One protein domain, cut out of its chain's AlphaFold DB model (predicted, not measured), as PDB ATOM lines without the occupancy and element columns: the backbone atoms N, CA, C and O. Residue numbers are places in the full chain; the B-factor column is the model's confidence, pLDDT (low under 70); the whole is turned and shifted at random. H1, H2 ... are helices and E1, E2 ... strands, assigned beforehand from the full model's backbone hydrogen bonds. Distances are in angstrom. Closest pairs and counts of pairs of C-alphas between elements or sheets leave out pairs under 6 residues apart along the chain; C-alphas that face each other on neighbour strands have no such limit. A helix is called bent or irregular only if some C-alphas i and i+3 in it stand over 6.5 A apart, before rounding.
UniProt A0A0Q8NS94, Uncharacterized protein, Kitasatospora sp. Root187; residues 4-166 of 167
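What this domain is: This is residues 4 to 166 of the 167 residues of an uncharacterized protein of Kitasatospora sp. Root187 (UniProt A0A0Q8NS94). A twisted four-strand sheet, E3, E2, E6 and E7, has H2 and H3 over one face, with H1 side by side with H2, and the hairpin of E4 and E5 makes an arm at one end, beyond the first residues of H2. Long loops, residues 11 to 25, 51 to 67 and 72 to 93, make up much of the rest. The 163 printed residues hold three named helices and seven named strands, in the order E1 H1 E2 E3 E4 E5 H2 H3 E6 E7; both sheets are antiparallel. The class is mixed, helices and strands, with under half of the residues in named elements. The whole is compact, with a radius of gyration of the C-alphas of 16.9 A and spans of 48 by 40 by 30 A.

Where its parts are: In the large sheet, E3 is residues 68 to 71, E2 residues 42 to 50 with 24.8 A from first to last C-alpha, E6 residues 148 to 155 with 23.3 A, and E7 residues 159 to 165 with 19.4 A. C-alpha 42 is at (52.744, -11.207, 49.955) and C-alpha 165 at (40.931, -30.730, 32.003). H2, residues 116 to 130, measures 20.6 A; H1, residues 26 to 37, measures 15.8 A and is irregular, with C-alphas 28 and 31 7.0 A apart. H3 is residues 135 to 142. E4, residues 94 to 99, and E5, residues 106 to 112, measure 16.8 A each. E1, residues 8 to 10, begins at C-alpha 8 (62.576, -22.127, 37.914).

How they stand to each other: The large sheet is twisted, its C-alphas up to 4.4 A off the best plane. Across E2 and E6, N 47 and O 152 are 3.0 A apart, within hydrogen-bond range. The hairpin E2 and E3 has N 68 and O 46 at 2.8 A, and the hairpin E6 and E7 has N 151 and O 162 at 2.8 A. H2 and H3 are on the same face, making two layers, helices on one face of a sheet. H2, at a height over the sheet of 9.7 A, runs along the strands, at 24 degrees to E3 on the local plane. H3, at a height of 9.1 A, runs across them, at 72 degrees to E6 on the local plane. H1 only grazes the sheet with residues 33 to 37. It touches H2, closest at the C-alphas of Leu 32 and Leu 125, 5.5 A, at a shallow tilt of 29 degrees, opposite ways. In the hairpin E4 and E5, N 109 and O 96 are 2.8 A apart; the closest C-alphas of E4 and H2, Gly 94 and Phe 119, are 6.9 A apart. E1 pairs with no named strand; its closest C-alpha to H3 is that of Ile 10, 7.0 A from that of Ser 141. Each O i to N i+4 pair is within hydrogen-bond range in H2 and H3, and 5 of 8 are in H1.

The domain as a whole: The C-alphas farthest apart, those of Pro 9 and Thr 102, are 52.7 A apart. The printed part has no cut. The links E1 to H1, E2 to E3 and E3 to E4 are long. The mean pLDDT of the printed part is 80.7, and 38 residues are under 70: 4 to 20, 51 to 61, 103, 143 to 148 and 164 to 166.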
ATOM      1  N   GLU A   4      63.213 -21.594  31.377       54.03
ATOM      2  CA  GLU A   4      63.207 -21.190  32.771       54.03
ATOM      3  C   GLU A   4      62.545 -19.819  32.905       54.03
ATOM      4  O   GLU A   4      62.719 -18.938  32.058       54.03
ATOM      5  N   PHE A   5      61.792 -19.623  33.982       60.31
ATOM      6  CA  PHE A   5      61.349 -18.303  34.418       60.31
ATOM      7  C   PHE A   5      61.839 -18.114  35.846       60.31
ATOM      8  O   PHE A   5      61.539 -18.928  36.710       60.31
ATOM      9  N   PHE A   6      62.653 -17.083  36.083       59.47
ATOM     10  CA  PHE A   6      63.318 -16.859  37.376       59.47
ATOM     11  C   PHE A   6      64.224 -18.007  37.862       59.47
ATOM     12  O   PHE A   6      64.338 -18.230  39.061       59.47
ATOM     13  N   GLY A   7      64.869 -18.749  36.955       56.22
ATOM     14  CA  GLY A   7      65.673 -19.926  37.329       56.22
ATOM     15  C   GLY A   7      64.830 -21.115  37.803       56.22
ATOM     16  O   GLY A   7      65.371 -22.106  38.283       56.22
ATOM     17  N   VAL A   8      63.504 -21.028  37.660       59.78
ATOM     18  CA  VAL A   8      62.576 -22.127  37.914       59.78
ATOM     19  C   VAL A   8      62.280 -22.822  36.581       59.78
ATOM     20  O   VAL A   8      61.855 -22.153  35.630       59.78
ATOM     21  N   PRO A   9      62.497 -24.145  36.476       55.06
ATOM     22  CA  PRO A   9      62.246 -24.885  35.246       55.06
ATOM     23  C   PRO A   9      60.745 -24.990  34.953       55.06
ATOM     24  O   PRO A   9      59.955 -25.315  35.838       55.06
ATOM     25  N   ILE A  10      60.351 -24.755  33.693       56.72
ATOM     26  CA  ILE A  10      58.959 -24.884  33.246       56.72
ATOM     27  C   ILE A  10      58.801 -26.025  32.222       56.72
ATOM     28  O   ILE A  10      59.489 -26.050  31.198       56.72
ATOM     29  N   GLN A  11      57.860 -26.950  32.461       46.59
ATOM     30  CA  GLN A  11      57.412 -27.969  31.493       46.59
ATOM     31  C   GLN A  11      56.259 -27.431  30.621       46.59
ATOM     32  O   GLN A  11      55.367 -26.761  31.132       46.59
ATOM     33  N   ARG A  12      56.275 -27.700  29.302       48.56
ATOM     34  CA  ARG A  12      55.414 -27.027  28.299       48.56
ATOM     35  C   ARG A  12      54.701 -27.985  27.330       48.56
ATOM     36  O   ARG A  12      55.284 -28.989  26.930       48.56
ATOM     37  N   SER A  13      53.530 -27.567  26.828       37.50
ATOM     38  CA  SER A  13      52.939 -27.967  25.532       37.50
ATOM     39  C   SER A  13      52.733 -26.717  24.642       37.50
ATOM     40  O   SER A  13      52.563 -25.614  25.160       37.50
ATOM     41  N   ARG A  14      52.834 -26.850  23.306       40.19
ATOM     42  CA  ARG A  14      52.826 -25.727  22.334       40.19
ATOM     43  C   ARG A  14      51.547 -25.712  21.484       40.19
ATOM     44  O   ARG A  14      51.335 -26.644  20.718       40.19
ATOM     45  N   GLN A  15      50.789 -24.613  21.518       41.97
ATOM     46  CA  GLN A  15      49.815 -24.241  20.477       41.97
ATOM     47  C   GLN A  15      49.868 -22.722  20.188       41.97
ATOM     48  O   GLN A  15      50.151 -21.948  21.104       41.97
ATOM     49  N   PRO A  16      49.646 -22.279  18.932       44.62
ATOM     50  CA  PRO A  16      49.716 -20.865  18.550       44.62
ATOM     51  C   PRO A  16      48.469 -20.063  18.977       44.62
ATOM     52  O   PRO A  16      47.345 -20.538  18.844       44.62
ATOM     53  N   VAL A  17      48.674 -18.825  19.450       53.12
ATOM     54  CA  VAL A  17      47.625 -17.893  19.922       53.12
ATOM     55  C   VAL A  17      47.524 -16.685  18.980       53.12
ATOM     56  O   VAL A  17      48.544 -16.083  18.640       53.12
ATOM     57  N   ALA A  18      46.308 -16.306  18.571       50.50
ATOM     58  CA  ALA A  18      46.044 -15.099  17.784       50.50
ATOM     59  C   ALA A  18      45.750 -13.895  18.704       50.50
ATOM     60  O   ALA A  18      44.771 -13.909  19.450       50.50
ATOM     61  N   CYS A  19      46.565 -12.834  18.642       51.97
ATOM     62  CA  CYS A  19      46.441 -11.657  19.516       51.97
ATOM     63  C   CYS A  19      46.214 -10.363  18.710       51.97
ATOM     64  O   CYS A  19      46.935 -10.097  17.753       51.97
ATOM     65  N   ARG A  20      45.242  -9.528  19.122       57.25
ATOM     66  CA  ARG A  20      44.969  -8.188  18.541       57.25
ATOM     67  C   ARG A  20      45.766  -7.049  19.200       57.25
ATOM     68  O   ARG A  20      45.721  -5.920  18.726       57.25
ATOM     69  N   VAL A  21      46.464  -7.344  20.295       70.25
ATOM     70  CA  VAL A  21      47.302  -6.407  21.062       70.25
ATOM     71  C   VAL A  21      48.770  -6.725  20.791       70.25
ATOM     72  O   VAL A  21      49.129  -7.901  20.679       70.25
ATOM     73  N   GLN A  22      49.621  -5.693  20.706       79.94
ATOM     74  CA  GLN A  22      51.065  -5.866  20.542       79.94
ATOM     75  C   GLN A  22      51.613  -6.774  21.648       79.94
ATOM     76  O   GLN A  22      51.522  -6.458  22.836       79.94
ATOM     77  N   GLN A  23      52.174  -7.910  21.236       82.06
ATOM     78  CA  GLN A  23      52.727  -8.888  22.159       82.06
ATOM     79  C   GLN A  23      54.104  -8.441  22.647       82.06
ATOM     80  O   GLN A  23      54.946  -7.988  21.869       82.06
ATOM     81  N   ARG A  24      54.326  -8.586  23.949       86.25
ATOM     82  CA  ARG A  24      55.551  -8.230  24.657       86.25
ATOM     83  C   ARG A  24      56.204  -9.494  25.220       86.25
ATOM     84  O   ARG A  24      55.508 -10.449  25.567       86.25
ATOM     85  N   PRO A  25      57.540  -9.524  25.328       85.94
ATOM     86  CA  PRO A  25      58.237 -10.672  25.890       85.94
ATOM     87  C   PRO A  25      57.966 -10.806  27.392       85.94
ATOM     88  O   PRO A  25      57.806  -9.809  28.097       85.94
ATOM     89  N   LEU A  26      58.014 -12.042  27.902       86.31
ATOM     90  CA  LEU A  26      57.842 -12.331  29.332       86.31
ATOM     91  C   LEU A  26      58.876 -11.600  30.207       86.31
ATOM     92  O   LEU A  26      58.582 -11.221  31.336       86.31
ATOM     93  N   SER A  27      60.076 -11.331  29.681       88.38
ATOM     94  CA  SER A  27      61.114 -10.565  30.382       88.38
ATOM     95  C   SER A  27      60.671  -9.152  30.772       88.38
ATOM     96  O   SER A  27      61.165  -8.623  31.762       88.38
ATOM     97  N   ALA A  28      59.707  -8.551  30.066       90.06
ATOM     98  CA  ALA A  28      59.166  -7.244  30.429       90.06
ATOM     99  C   ALA A  28      58.192  -7.299  31.623       90.06
ATOM    100  O   ALA A  28      57.950  -6.264  32.241       90.06
ATOM    101  N   LEU A  29      57.684  -8.482  31.994       91.44
ATOM    102  CA  LEU A  29      56.952  -8.692  33.251       91.44
ATOM    103  C   LEU A  29      57.893  -8.854  34.450       91.44
ATOM    104  O   LEU A  29      57.469  -8.661  35.589       91.44
ATOM    105  N   ARG A  30      59.173  -9.169  34.213       91.25
ATOM    106  CA  ARG A  30      60.145  -9.489  35.264       91.25
ATOM    107  C   ARG A  30      60.182  -8.460  36.406       91.25
ATOM    108  O   ARG A  30      60.057  -8.891  37.549       91.25
ATOM    109  N   PRO A  31      60.273  -7.137  36.158       94.44
ATOM    110  CA  PRO A  31      60.337  -6.162  37.248       94.44
ATOM    111  C   PRO A  31      59.064  -6.138  38.103       94.44
ATOM    112  O   PRO A  31      59.133  -5.933  39.310       94.44
ATOM    113  N   LEU A  32      57.900  -6.381  37.490       95.00
ATOM    114  CA  LEU A  32      56.617  -6.409  38.192       95.00
ATOM    115  C   LEU A  32      56.517  -7.643  39.091       95.00
ATOM    116  O   LEU A  32      56.197  -7.508  40.271       95.00
ATOM    117  N   PHE A  33      56.886  -8.818  38.575       92.94
ATOM    118  CA  PHE A  33      56.977 -10.042  39.375       92.94
ATOM    119  C   PHE A  33      57.964  -9.884  40.536       92.94
ATOM    120  O   PHE A  33      57.612 -10.192  41.670       92.94
ATOM    121  N   GLU A  34      59.169  -9.360  40.290       93.31
ATOM    122  CA  GLU A  34      60.166  -9.140  41.347       93.31
ATOM    123  C   GLU A  34      59.659  -8.172  42.423       93.31
ATOM    124  O   GLU A  34      59.900  -8.401  43.607       93.31
ATOM    125  N   SER A  35      58.923  -7.125  42.036       94.81
ATOM    126  CA  SER A  35      58.366  -6.152  42.983       94.81
ATOM    127  C   SER A  35      57.340  -6.762  43.945       94.81
ATOM    128  O   SER A  35      57.271  -6.350  45.102       94.81
ATOM    129  N   VAL A  36      56.580  -7.762  43.487       95.75
ATOM    130  CA  VAL A  36      55.593  -8.487  44.297       95.75
ATOM    131  C   VAL A  36      56.265  -9.607  45.094       95.75
ATOM    132  O   VAL A  36      56.000  -9.755  46.281       95.75
ATOM    133  N   LEU A  37      57.187 -10.363  44.487       93.81
ATOM    134  CA  LEU A  37      57.894 -11.472  45.142       93.81
ATOM    135  C   LEU A  37      58.782 -11.019  46.304       93.81
ATOM    136  O   LEU A  37      58.918 -11.737  47.297       93.81
ATOM    137  N   ARG A  38      59.394  -9.838  46.180       94.06
ATOM    138  CA  ARG A  38      60.221  -9.241  47.236       94.06
ATOM    139  C   ARG A  38      59.401  -8.612  48.358       94.06
ATOM    140  O   ARG A  38      59.985  -8.263  49.381       94.06
ATOM    141  N   ASP A  39      58.088  -8.459  48.194       95.00
ATOM    142  CA  ASP A  39      57.247  -7.935  49.261       95.00
ATOM    143  C   ASP A  39      57.140  -8.972  50.395       95.00
ATOM    144  O   ASP A  39      56.700 -10.103  50.155       95.00
ATOM    145  N   PRO A  40      57.549  -8.631  51.635       93.69
ATOM    146  CA  PRO A  40      57.588  -9.582  52.738       93.69
ATOM    147  C   PRO A  40      56.193 -10.069  53.159       93.69
ATOM    148  O   PRO A  40      56.092 -11.156  53.730       93.69
ATOM    149  N   VAL A  41      55.135  -9.308  52.858       95.69
ATOM    150  CA  VAL A  41      53.763  -9.595  53.290       95.69
ATOM    151  C   VAL A  41      53.014 -10.461  52.283       95.69
ATOM    152  O   VAL A  41      52.182 -11.271  52.692       95.69
ATOM    153  N   ILE A  42      53.320 -10.342  50.989       95.94
ATOM    154  CA  ILE A  42      52.744 -11.207  49.955       95.94
ATOM    155  C   ILE A  42      53.472 -12.556  49.975       95.94
ATOM    156  O   ILE A  42      54.689 -12.652  49.819       95.94
ATOM    157  N   THR A  43      52.699 -13.613  50.195       95.50
ATOM    158  CA  THR A  43      53.171 -14.998  50.333       95.50
ATOM    159  C   THR A  43      52.977 -15.802  49.054       95.50
ATOM    160  O   THR A  43      53.779 -16.687  48.759       95.50
ATOM    161  N   ALA A  44      51.931 -15.488  48.288       95.94
ATOM    162  CA  ALA A  44      51.648 -16.094  46.998       95.94
ATOM    163  C   ALA A  44      50.799 -15.160  46.135       95.94
ATOM    164  O   ALA A  44      50.110 -14.282  46.648       95.94
ATOM    165  N   PHE A  45      50.808 -15.379  44.829       96.56
ATOM    166  CA  PHE A  45      49.842 -14.793  43.905       96.56
ATOM    167  C   PHE A  45      49.653 -15.724  42.716       96.56
ATOM    168  O   PHE A  45      50.450 -16.637  42.491       96.56
ATOM    169  N   GLY A  46      48.605 -15.517  41.939       94.56
ATOM    170  CA  GLY A  46      48.323 -16.384  40.811       94.56
ATOM    171  C   GLY A  46      47.245 -15.834  39.909       94.56
ATOM    172  O   GLY A  46      46.702 -14.765  40.149       94.56
ATOM    173  N   TRP A  47      46.958 -16.569  38.847       93.12
ATOM    174  CA  TRP A  47      45.909 -16.242  37.888       93.12
ATOM    175  C   TRP A  47      45.473 -17.519  37.168       93.12
ATOM    176  O   TRP A  47      46.176 -18.535  37.177       93.12
ATOM    177  N   SER A  48      44.317 -17.466  36.517       89.19
ATOM    178  CA  SER A  48      43.874 -18.505  35.589       89.19
ATOM    179  C   SER A  48      44.075 -18.057  34.145       89.19
ATOM    180  O   SER A  48      43.910 -16.884  33.829       89.19
ATOM    181  N   GLN A  49      44.392 -18.984  33.251       85.50
ATOM    182  CA  GLN A  49      44.403 -18.776  31.809       85.50
ATOM    183  C   GLN A  49      43.419 -19.750  31.184       85.50
ATOM    184  O   GLN A  49      43.571 -20.964  31.308       85.50
ATOM    185  N   THR A  50      42.405 -19.229  30.514       76.75
ATOM    186  CA  THR A  50      41.472 -20.036  29.729       76.75
ATOM    187  C   THR A  50      41.791 -19.859  28.262       76.75
ATOM    188  O   THR A  50      42.050 -18.746  27.801       76.75
ATOM    189  N   GLY A  51      41.796 -20.961  27.529       65.94
ATOM    190  CA  GLY A  51      41.919 -20.930  26.082       65.94
ATOM    191  C   GLY A  51      40.549 -20.922  25.444       65.94
ATOM    192  O   GLY A  51      39.540 -20.694  26.114       65.94
ATOM    193  N   PRO A  52      40.510 -21.148  24.136       57.94
ATOM    194  CA  PRO A  52      39.286 -20.969  23.395       57.94
ATOM    195  C   PRO A  52      38.219 -21.984  23.776       57.94
ATOM    196  O   PRO A  52      38.444 -23.190  23.701       57.94
ATOM    197  N   ALA A  53      37.032 -21.482  24.119       52.16
ATOM    198  CA  ALA A  53      35.834 -22.299  24.084       52.16
ATOM    199  C   ALA A  53      35.553 -22.685  22.617       52.16
ATOM    200  O   ALA A  53      35.628 -21.817  21.740       52.16
ATOM    201  N   PRO A  54      35.215 -23.952  22.322       50.66
ATOM    202  CA  PRO A  54      35.002 -24.425  20.952       50.66
ATOM    203  C   PRO A  54      33.826 -23.757  20.210       50.66
ATOM    204  O   PRO A  54      33.696 -23.947  19.007       50.66
ATOM    205  N   ALA A  55      32.986 -22.969  20.892       47.84
ATOM    206  CA  ALA A  55      31.730 -22.436  20.357       47.84
ATOM    207  C   ALA A  55      31.722 -20.924  20.032       47.84
ATOM    208  O   ALA A  55      30.686 -20.414  19.619       47.84
ATOM    209  N   GLU A  56      32.824 -20.186  20.209       51.50
ATOM    210  CA  GLU A  56      32.845 -18.724  19.998       51.50
ATOM    211  C   GLU A  56      33.127 -18.347  18.520       51.50
ATOM    212  O   GLU A  56      34.247 -18.560  18.029       51.50
ATOM    213  N   PRO A  57      32.165 -17.740  17.792       40.09
ATOM    214  CA  PRO A  57      32.382 -17.263  16.431       40.09
ATOM    215  C   PRO A  57      33.202 -15.964  16.468       40.09
ATOM    216  O   PRO A  57      32.698 -14.894  16.797       40.09
ATOM    217  N   GLY A  58      34.495 -16.045  16.140       50.78
ATOM    218  CA  GLY A  58      35.378 -14.866  16.111       50.78
ATOM    219  C   GLY A  58      36.863 -15.122  16.372       50.78
ATOM    220  O   GLY A  58      37.654 -14.175  16.352       50.78
ATOM    221  N   GLY A  59      37.248 -16.380  16.591       48.28
ATOM    222  CA  GLY A  59      38.626 -16.758  16.880       48.28
ATOM    223  C   GLY A  59      38.936 -16.622  18.366       48.28
ATOM    224  O   GLY A  59      39.331 -15.565  18.851       48.28
ATOM    225  N   ALA A  60      38.733 -17.726  19.073       53.12
ATOM    226  CA  ALA A  60      39.632 -18.279  20.071       53.12
ATOM    227  C   ALA A  60      40.727 -17.346  20.653       53.12
ATOM    228  O   ALA A  60      41.836 -17.294  20.117       53.12
ATOM    229  N   ARG A  61      40.463 -16.648  21.770       64.44
ATOM    230  CA  ARG A  61      41.482 -15.850  22.486       64.44
ATOM    231  C   ARG A  61      41.882 -16.523  23.791       64.44
ATOM    232  O   ARG A  61      41.019 -16.991  24.527       64.44
ATOM    233  N   LEU A  62      43.181 -16.524  24.089       71.62
ATOM    234  CA  LEU A  62      43.636 -16.730  25.460       71.62
ATOM    235  C   LEU A  62      43.056 -15.598  26.312       71.62
ATOM    236  O   LEU A  62      43.087 -14.439  25.898       71.62
ATOM    237  N   ARG A  63      42.518 -15.929  27.482       77.38
ATOM    238  CA  ARG A  63      42.050 -14.941  28.448       77.38
ATOM    239  C   ARG A  63      42.704 -15.211  29.788       77.38
ATOM    240  O   ARG A  63      42.575 -16.308  30.333       77.38
ATOM    241  N   VAL A  64      43.402 -14.209  30.301       85.38
ATOM    242  CA  VAL A  64      43.862 -14.197  31.686       85.38
ATOM    243  C   VAL A  64      42.675 -13.774  32.551       85.38
ATOM    244  O   VAL A  64      42.049 -12.746  32.298       85.38
ATOM    245  N   GLY A  65      42.303 -14.624  33.506       84.19
ATOM    246  CA  GLY A  65      41.324 -14.294  34.538       84.19
ATOM    247  C   GLY A  65      41.935 -13.389  35.610       84.19
ATOM    248  O   GLY A  65      43.165 -13.290  35.667       84.19
ATOM    249  N   PRO A  66      41.105 -12.768  36.470       88.19
ATOM    250  CA  PRO A  66      41.569 -11.836  37.492       88.19
ATOM    251  C   PRO A  66      42.676 -12.460  38.352       88.19
ATOM    252  O   PRO A  66      42.456 -13.511  38.971       88.19
ATOM    253  N   PRO A  67      43.881 -11.869  38.382       94.94
ATOM    254  CA  PRO A  67      44.933 -12.281  39.284       94.94
ATOM    255  C   PRO A  67      44.511 -12.102  40.741       94.94
ATOM    256  O   PRO A  67      43.800 -11.164  41.104       94.94
ATOM    257  N   TRP A  68      44.988 -13.005  41.584       96.38
ATOM    258  CA  TRP A  68      44.748 -13.004  43.019       96.38
ATOM    259  C   TRP A  68      46.068 -12.902  43.774       96.38
ATOM    260  O   TRP A  68      47.104 -13.379  43.303       96.38
ATOM    261  N   PHE A  69      46.033 -12.316  44.966       97.12
ATOM    262  CA  PHE A  69      47.201 -12.101  45.815       97.12
ATOM    263  C   PHE A  69      46.905 -12.608  47.222       97.12
ATOM    264  O   PHE A  69      45.811 -12.455  47.735       97.12
ATOM    265  N   ARG A  70      47.864 -13.260  47.867       96.69
ATOM    266  CA  ARG A  70      47.684 -13.813  49.208       96.69
ATOM    267  C   ARG A  70      48.779 -13.325  50.125       96.69
ATOM    268  O   ARG A  70      49.967 -13.440  49.824       96.69
ATOM    269  N   THR A  71      48.379 -12.856  51.288       96.06
ATOM    270  CA  THR A  71      49.245 -12.455  52.388       96.06
ATOM    271  C   THR A  71      49.179 -13.460  53.531       96.06
ATOM    272  O   THR A  71      48.304 -14.324  53.572       96.06
ATOM    273  N   ALA A  72      50.085 -13.323  54.498       92.38
ATOM    274  CA  ALA A  72      50.060 -14.128  55.719       92.38
ATOM    275  C   ALA A  72      48.827 -13.865  56.614       92.38
ATOM    276  O   ALA A  72      48.539 -14.672  57.492       92.38
ATOM    277  N   ALA A  73      48.116 -12.749  56.410       93.31
ATOM    278  CA  ALA A  73      46.912 -12.408  57.167       93.31
ATOM    279  C   ALA A  73      45.629 -13.010  56.565       93.31
ATOM    280  O   ALA A  73      44.582 -12.990  57.213       93.31
ATOM    281  N   ASP A  74      45.693 -13.536  55.338       93.06
ATOM    282  CA  ASP A  74      44.538 -14.129  54.667       93.06
ATOM    283  C   ASP A  74      44.324 -15.579  55.105       93.06
ATOM    284  O   ASP A  74      45.267 -16.325  55.387       93.06
ATOM    285  N   ARG A  75      43.062 -16.014  55.128       90.12
ATOM    286  CA  ARG A  75      42.730 -17.396  55.494       90.12
ATOM    287  C   ARG A  75      43.109 -18.352  54.362       90.12
ATOM    288  O   ARG A  75      42.951 -18.040  53.184       90.12
ATOM    289  N   ALA A  76      43.558 -19.557  54.712       83.00
ATOM    290  CA  ALA A  76      43.974 -20.556  53.726       83.00
ATOM    291  C   ALA A  76      42.846 -20.941  52.744       83.00
ATOM    292  O   ALA A  76      43.107 -21.092  51.547       83.00
ATOM    293  N   GLU A  77      41.615 -21.038  53.249       84.38
ATOM    294  CA  GLU A  77      40.393 -21.418  52.517       84.38
ATOM    295  C   GLU A  77      39.688 -20.234  51.844       84.38
ATOM    296  O   GLU A  77      38.584 -20.368  51.324       84.38
ATOM    297  N   GLN A  78      40.296 -19.048  51.879       85.62
ATOM    298  CA  GLN A  78      39.676 -17.860  51.322       85.62
ATOM    299  C   GLN A  78      39.526 -17.976  49.806       85.62
ATOM    300  O   GLN A  78      40.469 -18.366  49.109       85.62
ATOM    301  N   ASP A  79      38.339 -17.606  49.321       86.81
ATOM    302  CA  ASP A  79      38.016 -17.560  47.900       86.81
ATOM    303  C   ASP A  79      39.030 -16.685  47.149       86.81
ATOM    304  O   ASP A  79      39.302 -15.548  47.541       86.81
ATOM    305  N   LEU A  80      39.583 -17.218  46.057       87.38
ATOM    306  CA  LEU A  80      40.536 -16.509  45.207       87.38
ATOM    307  C   LEU A  80      39.913 -15.264  44.575       87.38
ATOM    308  O   LEU A  80      40.619 -14.281  44.375       87.38
ATOM    309  N   TYR A  81      38.601 -15.267  44.320       86.25
ATOM    310  CA  TYR A  81      37.904 -14.075  43.847       86.25
ATOM    311  C   TYR A  81      37.920 -12.956  44.899       86.25
ATOM    312  O   TYR A  81      38.110 -11.792  44.564       86.25
ATOM    313  N   ALA A  82      37.818 -13.299  46.187       88.56
ATOM    314  CA  ALA A  82      37.953 -12.334  47.280       88.56
ATOM    315  C   ALA A  82      39.401 -11.848  47.491       88.56
ATOM    316  O   ALA A  82      39.623 -10.879  48.214       88.56
ATOM    317  N   LEU A  83      40.375 -12.530  46.881       93.62
ATOM    318  CA  LEU A  83      41.793 -12.173  46.866       93.62
ATOM    319  C   LEU A  83      42.211 -11.458  45.567       93.62
ATOM    320  O   LEU A  83      43.396 -11.176  45.373       93.62
ATOM    321  N   SER A  84      41.267 -11.167  44.666       93.06
ATOM    322  CA  SER A  84      41.525 -10.312  43.508       93.06
ATOM    323  C   SER A  84      41.565  -8.836  43.917       93.06
ATOM    324  O   SER A  84      41.171  -8.455  45.021       93.06
ATOM    325  N   LEU A  85      42.060  -7.984  43.017       92.06
ATOM    326  CA  LEU A  85      42.129  -6.534  43.236       92.06
ATOM    327  C   LEU A  85      40.968  -5.771  42.577       92.06
ATOM    328  O   LEU A  85      41.014  -4.538  42.499       92.06
ATOM    329  N   ASP A  86      39.941  -6.484  42.103       85.94
ATOM    330  CA  ASP A  86      38.717  -5.893  41.540       85.94
ATOM    331  C   ASP A  86      37.822  -5.292  42.630       85.94
ATOM    332  O   ASP A  86      37.089  -4.328  42.399       85.94
ATOM    333  N   LEU A  87      37.919  -5.845  43.838       85.94
ATOM    334  CA  LEU A  87      37.264  -5.373  45.051       85.94
ATOM    335  C   LEU A  87      38.321  -5.023  46.113       85.94
ATOM    336  O   LEU A  87      39.485  -5.402  45.975       85.94
ATOM    337  N   PRO A  88      37.953  -4.289  47.184       89.88
ATOM    338  CA  PRO A  88      38.864  -4.058  48.299       89.88
ATOM    339  C   PRO A  88      39.361  -5.384  48.878       89.88
ATOM    340  O   PRO A  88      38.574  -6.177  49.398       89.88
ATOM    341  N   HIS A  89      40.671  -5.595  48.796       93.75
ATOM    342  CA  HIS A  89      41.312  -6.813  49.253       93.75
ATOM    343  C   HIS A  89      41.278  -6.880  50.788       93.75
ATOM    344  O   HIS A  89      41.579  -5.879  51.447       93.75
ATOM    345  N   PRO A  90      40.988  -8.046  51.389       92.44
ATOM    346  CA  PRO A  90      40.883  -8.228  52.842       92.44
ATOM    347  C   PRO A  90      42.116  -7.740  53.617       92.44
ATOM    348  O   PRO A  90      41.984  -7.022  54.604       92.44
ATOM    349  N   SER A  91      43.314  -8.100  53.156       94.19
ATOM    350  CA  SER A  91      44.591  -7.756  53.800       94.19
ATOM    351  C   SER A  91      45.423  -6.680  53.088       94.19
ATOM    352  O   SER A  91      46.196  -5.986  53.741       94.19
ATOM    353  N   LEU A  92      45.287  -6.508  51.768       94.56
ATOM    354  CA  LEU A  92      45.987  -5.479  50.990       94.56
ATOM    355  C   LEU A  92      45.180  -4.189  50.858       94.56
ATOM    356  O   LEU A  92      45.706  -3.207  50.344       94.56
ATOM    357  N   GLY A  93      43.922  -4.172  51.297       94.75
ATOM    358  CA  GLY A  93      43.041  -3.030  51.122       94.75
ATOM    359  C   GLY A  93      42.687  -2.752  49.663       94.75
ATOM    360  O   GLY A  93      42.780  -3.612  48.789       94.75
ATOM    361  N   GLY A  94      42.259  -1.527  49.386       92.69
ATOM    362  CA  GLY A  94      42.010  -1.080  48.023       92.69
ATOM    363  C   GLY A  94      41.232   0.222  47.948       92.69
ATOM    364  O   GLY A  94      40.940   0.880  48.950       92.69
ATOM    365  N   HIS A  95      40.884   0.595  46.722       88.06
ATOM    366  CA  HIS A  95      40.003   1.723  46.472       88.06
ATOM    367  C   HIS A  95      38.550   1.270  46.451       88.06
ATOM    368  O   HIS A  95      38.201   0.259  45.848       88.06
ATOM    369  N   ARG A  96      37.682   2.069  47.063       87.00
ATOM    370  CA  ARG A  96      36.235   1.959  46.876       87.00
ATOM    371  C   ARG A  96      35.773   2.982  45.851       87.00
ATOM    372  O   ARG A  96      36.414   4.017  45.665       87.00
ATOM    373  N   TYR A  97      34.638   2.715  45.223       82.06
ATOM    374  CA  TYR A  97      33.939   3.698  44.405       82.06
ATOM    375  C   TYR A  97      32.763   4.256  45.198       82.06
ATOM    376  O   TYR A  97      32.042   3.517  45.864       82.06
ATOM    377  N   GLY A  98      32.601   5.574  45.160       80.56
ATOM    378  CA  GLY A  98      31.484   6.271  45.789       80.56
ATOM    379  C   GLY A  98      30.804   7.227  44.813       80.56
ATOM    380  O   GLY A  98      31.360   7.494  43.738       80.56
ATOM    381  N   PRO A  99      29.631   7.773  45.181       78.44
ATOM    382  CA  PRO A  99      28.970   8.789  44.377       78.44
ATOM    383  C   PRO A  99      29.911   9.982  44.179       78.44
ATOM    384  O   PRO A  99      30.528  10.490  45.123       78.44
ATOM    385  N   GLY A 100      30.090  10.378  42.923       78.31
ATOM    386  CA  GLY A 100      30.806  11.589  42.549       78.31
ATOM    387  C   GLY A 100      29.899  12.813  42.607       78.31
ATOM    388  O   GLY A 100      28.783  12.766  43.114       78.31
ATOM    389  N   ALA A 101      30.389  13.930  42.068       73.81
ATOM    390  CA  ALA A 101      29.653  15.197  42.068       73.81
ATOM    391  C   ALA A 101      28.343  15.151  41.256       73.81
ATOM    392  O   ALA A 101      27.493  16.019  41.425       73.81
ATOM    393  N   THR A 102      28.166  14.149  40.387       72.00
ATOM    394  CA  THR A 102      26.924  13.911  39.646       72.00
ATOM    395  C   THR A 102      26.483  12.446  39.768       72.00
ATOM    396  O   THR A 102      27.344  11.567  39.866       72.00
ATOM    397  N   PRO A 103      25.167  12.146  39.705       68.12
ATOM    398  CA  PRO A 103      24.626  10.800  39.948       68.12
ATOM    399  C   PRO A 103      25.160   9.697  39.021       68.12
ATOM    400  O   PRO A 103      25.111   8.525  39.374       68.12
ATOM    401  N   MET A 104      25.689  10.056  37.845       71.50
ATOM    402  CA  MET A 104      26.240   9.108  36.864       71.50
ATOM    403  C   MET A 104      27.767   8.979  36.905       71.50
ATOM    404  O   MET A 104      28.342   8.231  36.116       71.50
ATOM    405  N   ARG A 105      28.458   9.706  37.787       74.81
ATOM    406  CA  ARG A 105      29.918   9.639  37.892       74.81
ATOM    407  C   ARG A 105      30.308   8.999  39.206       74.81
ATOM    408  O   ARG A 105      30.275   9.646  40.244       74.81
ATOM    409  N   TRP A 106      30.738   7.747  39.154       78.44
ATOM    410  CA  TRP A 106      31.437   7.127  40.270       78.44
ATOM    411  C   TRP A 106      32.836   7.728  40.378       78.44
ATOM    412  O   TRP A 106      33.556   7.819  39.383       78.44
ATOM    413  N   ARG A 107      33.231   8.152  41.579       84.12
ATOM    414  CA  ARG A 107      34.606   8.590  41.846       84.12
ATOM    415  C   ARG A 107      35.344   7.537  42.651       84.12
ATOM    416  O   ARG A 107      34.772   6.925  43.556       84.12
ATOM    417  N   ARG A 108      36.629   7.373  42.348       84.44
ATOM    418  CA  ARG A 108      37.539   6.576  43.166       84.44
ATOM    419  C   ARG A 108      37.751   7.299  44.496       84.44
ATOM    420  O   ARG A 108      38.159   8.458  44.510       84.44
ATOM    421  N   LEU A 109      37.428   6.637  45.598       88.62
ATOM    422  CA  LEU A 109      37.683   7.137  46.944       88.62
ATOM    423  C   LEU A 109      39.166   6.933  47.318       88.62
ATOM    424  O   LEU A 109      39.858   6.137  46.664       88.62
ATOM    425  N   PRO A 110      39.668   7.636  48.356       92.12
ATOM    426  CA  PRO A 110      41.002   7.392  48.891       92.12
ATOM    427  C   PRO A 110      41.233   5.910  49.189       92.12
ATOM    428  O   PRO A 110      40.295   5.168  49.492       92.12
ATOM    429  N   TYR A 111      42.487   5.487  49.063       93.81
ATOM    430  CA  TYR A 111      42.889   4.126  49.391       93.81
ATOM    431  C   TYR A 111      42.570   3.819  50.862       93.81
ATOM    432  O   TYR A 111      42.755   4.666  51.737       93.81
ATOM    433  N   GLN A 112      42.084   2.607  51.122       94.69
ATOM    434  CA  GLN A 112      41.878   2.090  52.470       94.69
ATOM    435  C   GLN A 112      42.623   0.773  52.609       94.69
ATOM    436  O   GLN A 112      42.294  -0.191  51.923       94.69
ATOM    437  N   GLY A 113      43.599   0.724  53.507       94.50
ATOM    438  CA  GLY A 113      44.393  -0.468  53.753       94.50
ATOM    439  C   GLY A 113      45.711  -0.146  54.446       94.50
ATOM    440  O   GLY A 113      45.995   1.021  54.721       94.50
ATOM    441  N   PRO A 114      46.509  -1.178  54.745       94.25
ATOM    442  CA  PRO A 114      47.722  -1.020  55.535       94.25
ATOM    443  C   PRO A 114      48.892  -0.404  54.758       94.25
ATOM    444  O   PRO A 114      49.788   0.154  55.381       94.25
ATOM    445  N   ASP A 115      48.930  -0.538  53.428       95.81
ATOM    446  CA  ASP A 115      50.083  -0.141  52.612       95.81
ATOM    447  C   ASP A 115      49.654   0.086  51.151       95.81
ATOM    448  O   ASP A 115      49.470  -0.864  50.383       95.81
ATOM    449  N   GLN A 116      49.486   1.358  50.772       95.88
ATOM    450  CA  GLN A 116      49.074   1.730  49.418       95.88
ATOM    451  C   GLN A 116      50.132   1.355  48.377       95.88
ATOM    452  O   GLN A 116      49.780   0.871  47.303       95.88
ATOM    453  N   ASP A 117      51.417   1.510  48.689       96.38
ATOM    454  CA  ASP A 117      52.489   1.219  47.738       96.38
ATOM    455  C   ASP A 117      52.542  -0.278  47.414       96.38
ATOM    456  O   ASP A 117      52.798  -0.667  46.271       96.38
ATOM    457  N   ARG A 118      52.279  -1.139  48.404       96.12
ATOM    458  CA  ARG A 118      52.124  -2.586  48.190       96.12
ATOM    459  C   ARG A 118      50.941  -2.899  47.291       96.12
ATOM    460  O   ARG A 118      51.091  -3.688  46.354       96.12
ATOM    461  N   PHE A 119      49.791  -2.287  47.562       96.06
ATOM    462  CA  PHE A 119      48.617  -2.438  46.711       96.06
ATOM    463  C   PHE A 119      48.926  -2.001  45.274       96.06
ATOM    464  O   PHE A 119      48.642  -2.746  44.341       96.06
ATOM    465  N   ASP A 120      49.593  -0.863  45.086       95.56
ATOM    466  CA  ASP A 120      49.936  -0.329  43.768       95.56
ATOM    467  C   ASP A 120      50.929  -1.230  43.012       95.56
ATOM    468  O   ASP A 120      50.802  -1.404  41.797       95.56
ATOM    469  N   ARG A 121      51.889  -1.868  43.699       96.69
ATOM    470  CA  ARG A 121      52.764  -2.893  43.090       96.69
ATOM    471  C   ARG A 121      51.963  -4.096  42.587       96.69
ATOM    472  O   ARG A 121      52.147  -4.511  41.441       96.69
ATOM    473  N   ALA A 122      51.063  -4.627  43.414       96.38
ATOM    474  CA  ALA A 122      50.211  -5.759  43.052       96.38
ATOM    475  C   ALA A 122      49.247  -5.398  41.905       96.38
ATOM    476  O   ALA A 122      49.133  -6.138  40.929       96.38
ATOM    477  N   ARG A 123      48.647  -4.202  41.959       95.25
ATOM    478  CA  ARG A 123      47.767  -3.635  40.929       95.25
ATOM    479  C   ARG A 123      48.468  -3.542  39.576       95.25
ATOM    480  O   ARG A 123      47.917  -4.003  38.583       95.25
ATOM    481  N   ARG A 124      49.698  -3.015  39.531       96.00
ATOM    482  CA  ARG A 124      50.488  -2.924  38.288       96.00
ATOM    483  C   ARG A 124      50.762  -4.292  37.673       96.00
ATOM    484  O   ARG A 124      50.748  -4.414  36.451       96.00
ATOM    485  N   LEU A 125      51.022  -5.310  38.497       96.19
ATOM    486  CA  LEU A 125      51.167  -6.677  38.003       96.19
ATOM    487  C   LEU A 125      49.833  -7.219  37.468       96.19
ATOM    488  O   LEU A 125      49.828  -7.793  36.382       96.19
ATOM    489  N   SER A 126      48.725  -6.993  38.184       94.62
ATOM    490  CA  SER A 126      47.378  -7.407  37.759       94.62
ATOM    491  C   SER A 126      47.024  -6.829  36.390       94.62
ATOM    492  O   SER A 126      46.769  -7.564  35.440       94.62
ATOM    493  N   GLU A 127      47.139  -5.508  36.256       92.94
ATOM    494  CA  GLU A 127      46.834  -4.779  35.024       92.94
ATOM    495  C   GLU A 127      47.734  -5.221  33.863       92.94
ATOM    496  O   GLU A 127      47.273  -5.327  32.728       92.94
ATOM    497  N   ALA A 128      49.010  -5.523  34.129       93.31
ATOM    498  CA  ALA A 128      49.914  -6.033  33.105       93.31
ATOM    499  C   ALA A 128      49.544  -7.453  32.651       93.31
ATOM    500  O   ALA A 128      49.643  -7.743  31.463       93.31
ATOM    501  N   LEU A 129      49.127  -8.336  33.562       91.62
ATOM    502  CA  LEU A 129      48.697  -9.696  33.224       91.62
ATOM    503  C   LEU A 129      47.378  -9.694  32.436       91.62
ATOM    504  O   LEU A 129      47.236 -10.456  31.485       91.62
ATOM    505  N   GLU A 130      46.447  -8.811  32.790       90.00
ATOM    506  CA  GLU A 130      45.129  -8.696  32.154       90.00
ATOM    507  C   GLU A 130      45.137  -7.897  30.841       90.00
ATOM    508  O   GLU A 130      44.174  -7.956  30.075       90.00
ATOM    509  N   SER A 131      46.212  -7.161  30.536       88.06
ATOM    510  CA  SER A 131      46.260  -6.273  29.364       88.06
ATOM    511  C   SER A 131      46.168  -6.997  28.016       88.06
ATOM    512  O   SER A 131      46.026  -6.359  26.969       88.06
ATOM    513  N   GLY A 132      46.355  -8.317  28.008       83.69
ATOM    514  CA  GLY A 132      46.482  -9.132  26.802       83.69
ATOM    515  C   GLY A 132      47.810  -8.946  26.057       83.69
ATOM    516  O   GLY A 132      48.077  -9.614  25.057       83.69
ATOM    517  N   SER A 133      48.690  -8.048  26.518       86.94
ATOM    518  CA  SER A 133      49.987  -7.783  25.874       86.94
ATOM    519  C   SER A 133      50.998  -8.907  26.088       86.94
ATOM    520  O   SER A 133      52.035  -8.917  25.434       86.94
ATOM    521  N   PHE A 134      50.728  -9.837  27.002       87.69
ATOM    522  CA  PHE A 134      51.631 -10.938  27.331       87.69
ATOM    523  C   PHE A 134      51.025 -12.311  27.059       87.69
ATOM    524  O   PHE A 134      51.698 -13.303  27.312       87.69
ATOM    525  N   ASP A 135      49.808 -12.388  26.519       83.06
ATOM    526  CA  ASP A 135      49.065 -13.637  26.325       83.06
ATOM    527  C   ASP A 135      49.897 -14.712  25.632       83.06
ATOM    528  O   ASP A 135      50.023 -15.831  26.127       83.06
ATOM    529  N   ARG A 136      50.554 -14.367  24.522       78.62
ATOM    530  CA  ARG A 136      51.411 -15.308  23.803       78.62
ATOM    531  C   ARG A 136      52.576 -15.784  24.667       78.62
ATOM    532  O   ARG A 136      52.838 -16.979  24.733       78.62
ATOM    533  N   ALA A 137      53.271 -14.864  25.329       83.81
ATOM    534  CA  ALA A 137      54.428 -15.193  26.156       83.81
ATOM    535  C   ALA A 137      54.035 -16.028  27.386       83.81
ATOM    536  O   ALA A 137      54.772 -16.928  27.791       83.81
ATOM    537  N   LEU A 138      52.864 -15.750  27.954       85.69
ATOM    538  CA  LEU A 138      52.260 -16.461  29.067       85.69
ATOM    539  C   LEU A 138      51.823 -17.872  28.662       85.69
ATOM    540  O   LEU A 138      52.205 -18.815  29.347       85.69
ATOM    541  N   ALA A 139      51.122 -18.035  27.538       79.88
ATOM    542  CA  ALA A 139      50.725 -19.342  27.012       79.88
ATOM    543  C   ALA A 139      51.936 -20.186  26.600       79.88
ATOM    544  O   ALA A 139      52.019 -21.370  26.921       79.88
ATOM    545  N   GLU A 140      52.922 -19.581  25.932       78.44
ATOM    546  CA  GLU A 140      54.164 -20.275  25.594       78.44
ATOM    547  C   GLU A 140      54.895 -20.740  26.855       78.44
ATOM    548  O   GLU A 140      55.540 -21.784  26.809       78.44
ATOM    549  N   SER A 141      54.800 -19.989  27.959       83.06
ATOM    550  CA  SER A 141      55.551 -20.259  29.184       83.06
ATOM    551  C   SER A 141      54.858 -21.191  30.146       83.06
ATOM    552  O   SER A 141      55.469 -22.178  30.527       83.06
ATOM    553  N   PHE A 142      53.614 -20.917  30.504       80.62
ATOM    554  CA  PHE A 142      52.863 -21.654  31.515       80.62
ATOM    555  C   PHE A 142      51.886 -22.666  30.907       80.62
ATOM    556  O   PHE A 142      51.147 -23.317  31.633       80.62
ATOM    557  N   GLY A 143      51.916 -22.834  29.585       69.94
ATOM    558  CA  GLY A 143      50.984 -23.673  28.850       69.94
ATOM    559  C   GLY A 143      49.779 -22.872  28.365       69.94
ATOM    560  O   GLY A 143      49.186 -22.086  29.094       69.94
ATOM    561  N   GLY A 144      49.428 -23.083  27.098       61.38
ATOM    562  CA  GLY A 144      48.161 -22.659  26.520       61.38
ATOM    563  C   GLY A 144      47.216 -23.856  26.519       61.38
ATOM    564  O   GLY A 144      47.643 -24.957  26.159       61.38
ATOM    565  N   PRO A 145      45.956 -23.705  26.935       55.16
ATOM    566  CA  PRO A 145      45.107 -24.865  27.093       55.16
ATOM    567  C   PRO A 145      44.548 -25.303  25.737       55.16
ATOM    568  O   PRO A 145      43.736 -24.620  25.113       55.16
ATOM    569  N   ALA A 146      44.963 -26.493  25.314       51.25
ATOM    570  CA  ALA A 146      44.282 -27.277  24.297       51.25
ATOM    571  C   ALA A 146      42.953 -27.810  24.880       51.25
ATOM    572  O   ALA A 146      42.857 -28.980  25.234       51.25
ATOM    573  N   GLY A 147      41.957 -26.929  25.048       55.91
ATOM    574  CA  GLY A 147      40.600 -27.287  25.497       55.91
ATOM    575  C   GLY A 147      40.339 -27.247  27.012       55.91
ATOM    576  O   GLY A 147      39.455 -27.950  27.490       55.91
ATOM    577  N   GLY A 148      41.085 -26.445  27.781       65.19
ATOM    578  CA  GLY A 148      41.026 -26.414  29.253       65.19
ATOM    579  C   GLY A 148      41.231 -25.039  29.903       65.19
ATOM    580  O   GLY A 148      41.310 -24.003  29.234       65.19
ATOM    581  N   ALA A 149      41.368 -25.038  31.229       74.88
ATOM    582  CA  ALA A 149      41.850 -23.897  32.006       74.88
ATOM    583  C   ALA A 149      43.205 -24.241  32.638       74.88
ATOM    584  O   ALA A 149      43.452 -25.383  33.004       74.88
ATOM    585  N   THR A 150      44.102 -23.269  32.768       83.94
ATOM    586  CA  THR A 150      45.386 -23.432  33.459       83.94
ATOM    587  C   THR A 150      45.433 -22.482  34.640       83.94
ATOM    588  O   THR A 150      45.283 -21.279  34.461       83.94
ATOM    589  N   ALA A 151      45.646 -22.998  35.846       88.19
ATOM    590  CA  ALA A 151      45.874 -22.186  37.032       88.19
ATOM    591  C   ALA A 151      47.379 -22.065  37.286       88.19
ATOM    592  O   ALA A 151      48.080 -23.071  37.415       88.19
ATOM    593  N   VAL A 152      47.873 -20.832  37.371       90.56
ATOM    594  CA  VAL A 152      49.259 -20.533  37.732       90.56
ATOM    595  C   VAL A 152      49.273 -19.978  39.144       90.56
ATOM    596  O   VAL A 152      48.502 -19.083  39.483       90.56
ATOM    597  N   THR A 153      50.148 -20.514  39.984       92.94
ATOM    598  CA  THR A 153      50.411 -20.001  41.327       92.94
ATOM    599  C   THR A 153      51.901 -19.813  41.520       92.94
ATOM    600  O   THR A 153      52.700 -20.685  41.185       92.94
ATOM    601  N   VAL A 154      52.271 -18.673  42.079       93.44
ATOM    602  CA  VAL A 154      53.645 -18.235  42.270       93.44
ATOM    603  C   VAL A 154      53.872 -17.986  43.756       93.44
ATOM    604  O   VAL A 154      53.119 -17.253  44.394       93.44
ATOM    605  N   TRP A 155      54.934 -18.586  44.281       92.62
ATOM    606  CA  TRP A 155      55.525 -18.311  45.589       92.62
ATOM    607  C   TRP A 155      56.948 -17.782  45.382       92.62
ATOM    608  O   TRP A 155      57.463 -17.777  44.263       92.62
ATOM    609  N   ARG A 156      57.613 -17.358  46.462       88.75
ATOM    610  CA  ARG A 156      58.998 -16.857  46.395       88.75
ATOM    611  C   ARG A 156      59.996 -17.869  45.839       88.75
ATOM    612  O   ARG A 156      60.956 -17.477  45.190       88.75
ATOM    613  N   ASP A 157      59.777 -19.142  46.125       88.38
ATOM    614  CA  ASP A 157      60.707 -20.243  45.890       88.38
ATOM    615  C   ASP A 157      60.245 -21.210  44.792       88.38
ATOM    616  O   ASP A 157      61.016 -22.063  44.357       88.38
ATOM    617  N   ARG A 158      58.992 -21.105  44.333       89.38
ATOM    618  CA  ARG A 158      58.425 -22.041  43.357       89.38
ATOM    619  C   ARG A 158      57.267 -21.453  42.563       89.38
ATOM    620  O   ARG A 158      56.549 -20.567  43.021       89.38
ATOM    621  N   ILE A 159      57.027 -22.041  41.396       89.62
ATOM    622  CA  ILE A 159      55.842 -21.805  40.568       89.62
ATOM    623  C   ILE A 159      55.138 -23.143  40.377       89.62
ATOM    624  O   ILE A 159      55.772 -24.139  40.034       89.62
ATOM    625  N   ARG A 160      53.822 -23.173  40.584       88.81
ATOM    626  CA  ARG A 160      52.968 -24.321  40.280       88.81
ATOM    627  C   ARG A 160      52.052 -23.962  39.126       88.81
ATOM    628  O   ARG A 160      51.365 -22.945  39.165       88.81
ATOM    629  N   VAL A 161      52.016 -24.839  38.135       88.06
ATOM    630  CA  VAL A 161      51.088 -24.778  37.011       88.06
ATOM    631  C   VAL A 161      50.195 -26.008  37.103       88.06
ATOM    632  O   VAL A 161      50.698 -27.128  37.184       88.06
ATOM    633  N   VAL A 162      48.883 -25.807  37.138       85.00
ATOM    634  CA  VAL A 162      47.890 -26.885  37.158       85.00
ATOM    635  C   VAL A 162      47.029 -26.759  35.914       85.00
ATOM    636  O   VAL A 162      46.387 -25.732  35.711       85.00
ATOM    637  N   GLN A 163      47.013 -27.801  35.086       77.44
ATOM    638  CA  GLN A 163      46.078 -27.904  33.972       77.44
ATOM    639  C   GLN A 163      44.776 -28.527  34.475       77.44
ATOM    640  O   GLN A 163      44.765 -29.636  35.003       77.44
ATOM    641  N   CYS A 164      43.681 -27.797  34.319       65.38
ATOM    642  CA  CYS A 164      42.331 -28.276  34.541       65.38
ATOM    643  C   CYS A 164      41.801 -28.796  33.202       65.38
ATOM    644  O   CYS A 164      41.518 -28.012  32.290       65.38
ATOM    645  N   ALA A 165      41.699 -30.118  33.077       55.47
ATOM    646  CA  ALA A 165      40.931 -30.730  32.003       55.47
ATOM    647  C   ALA A 165      39.442 -30.576  32.336       55.47
ATOM    648  O   ALA A 165      39.018 -30.948  33.431       55.47
ATOM    649  N   PHE A 166      38.660 -30.016  31.414       49.97
ATOM    650  CA  PHE A 166      37.216 -30.223  31.445       49.97
ATOM    651  C   PHE A 166      36.986 -31.641  30.915       49.97
ATOM    652  O   PHE A 166      37.381 -31.937  29.787       49.97
TER     653      PHE A 166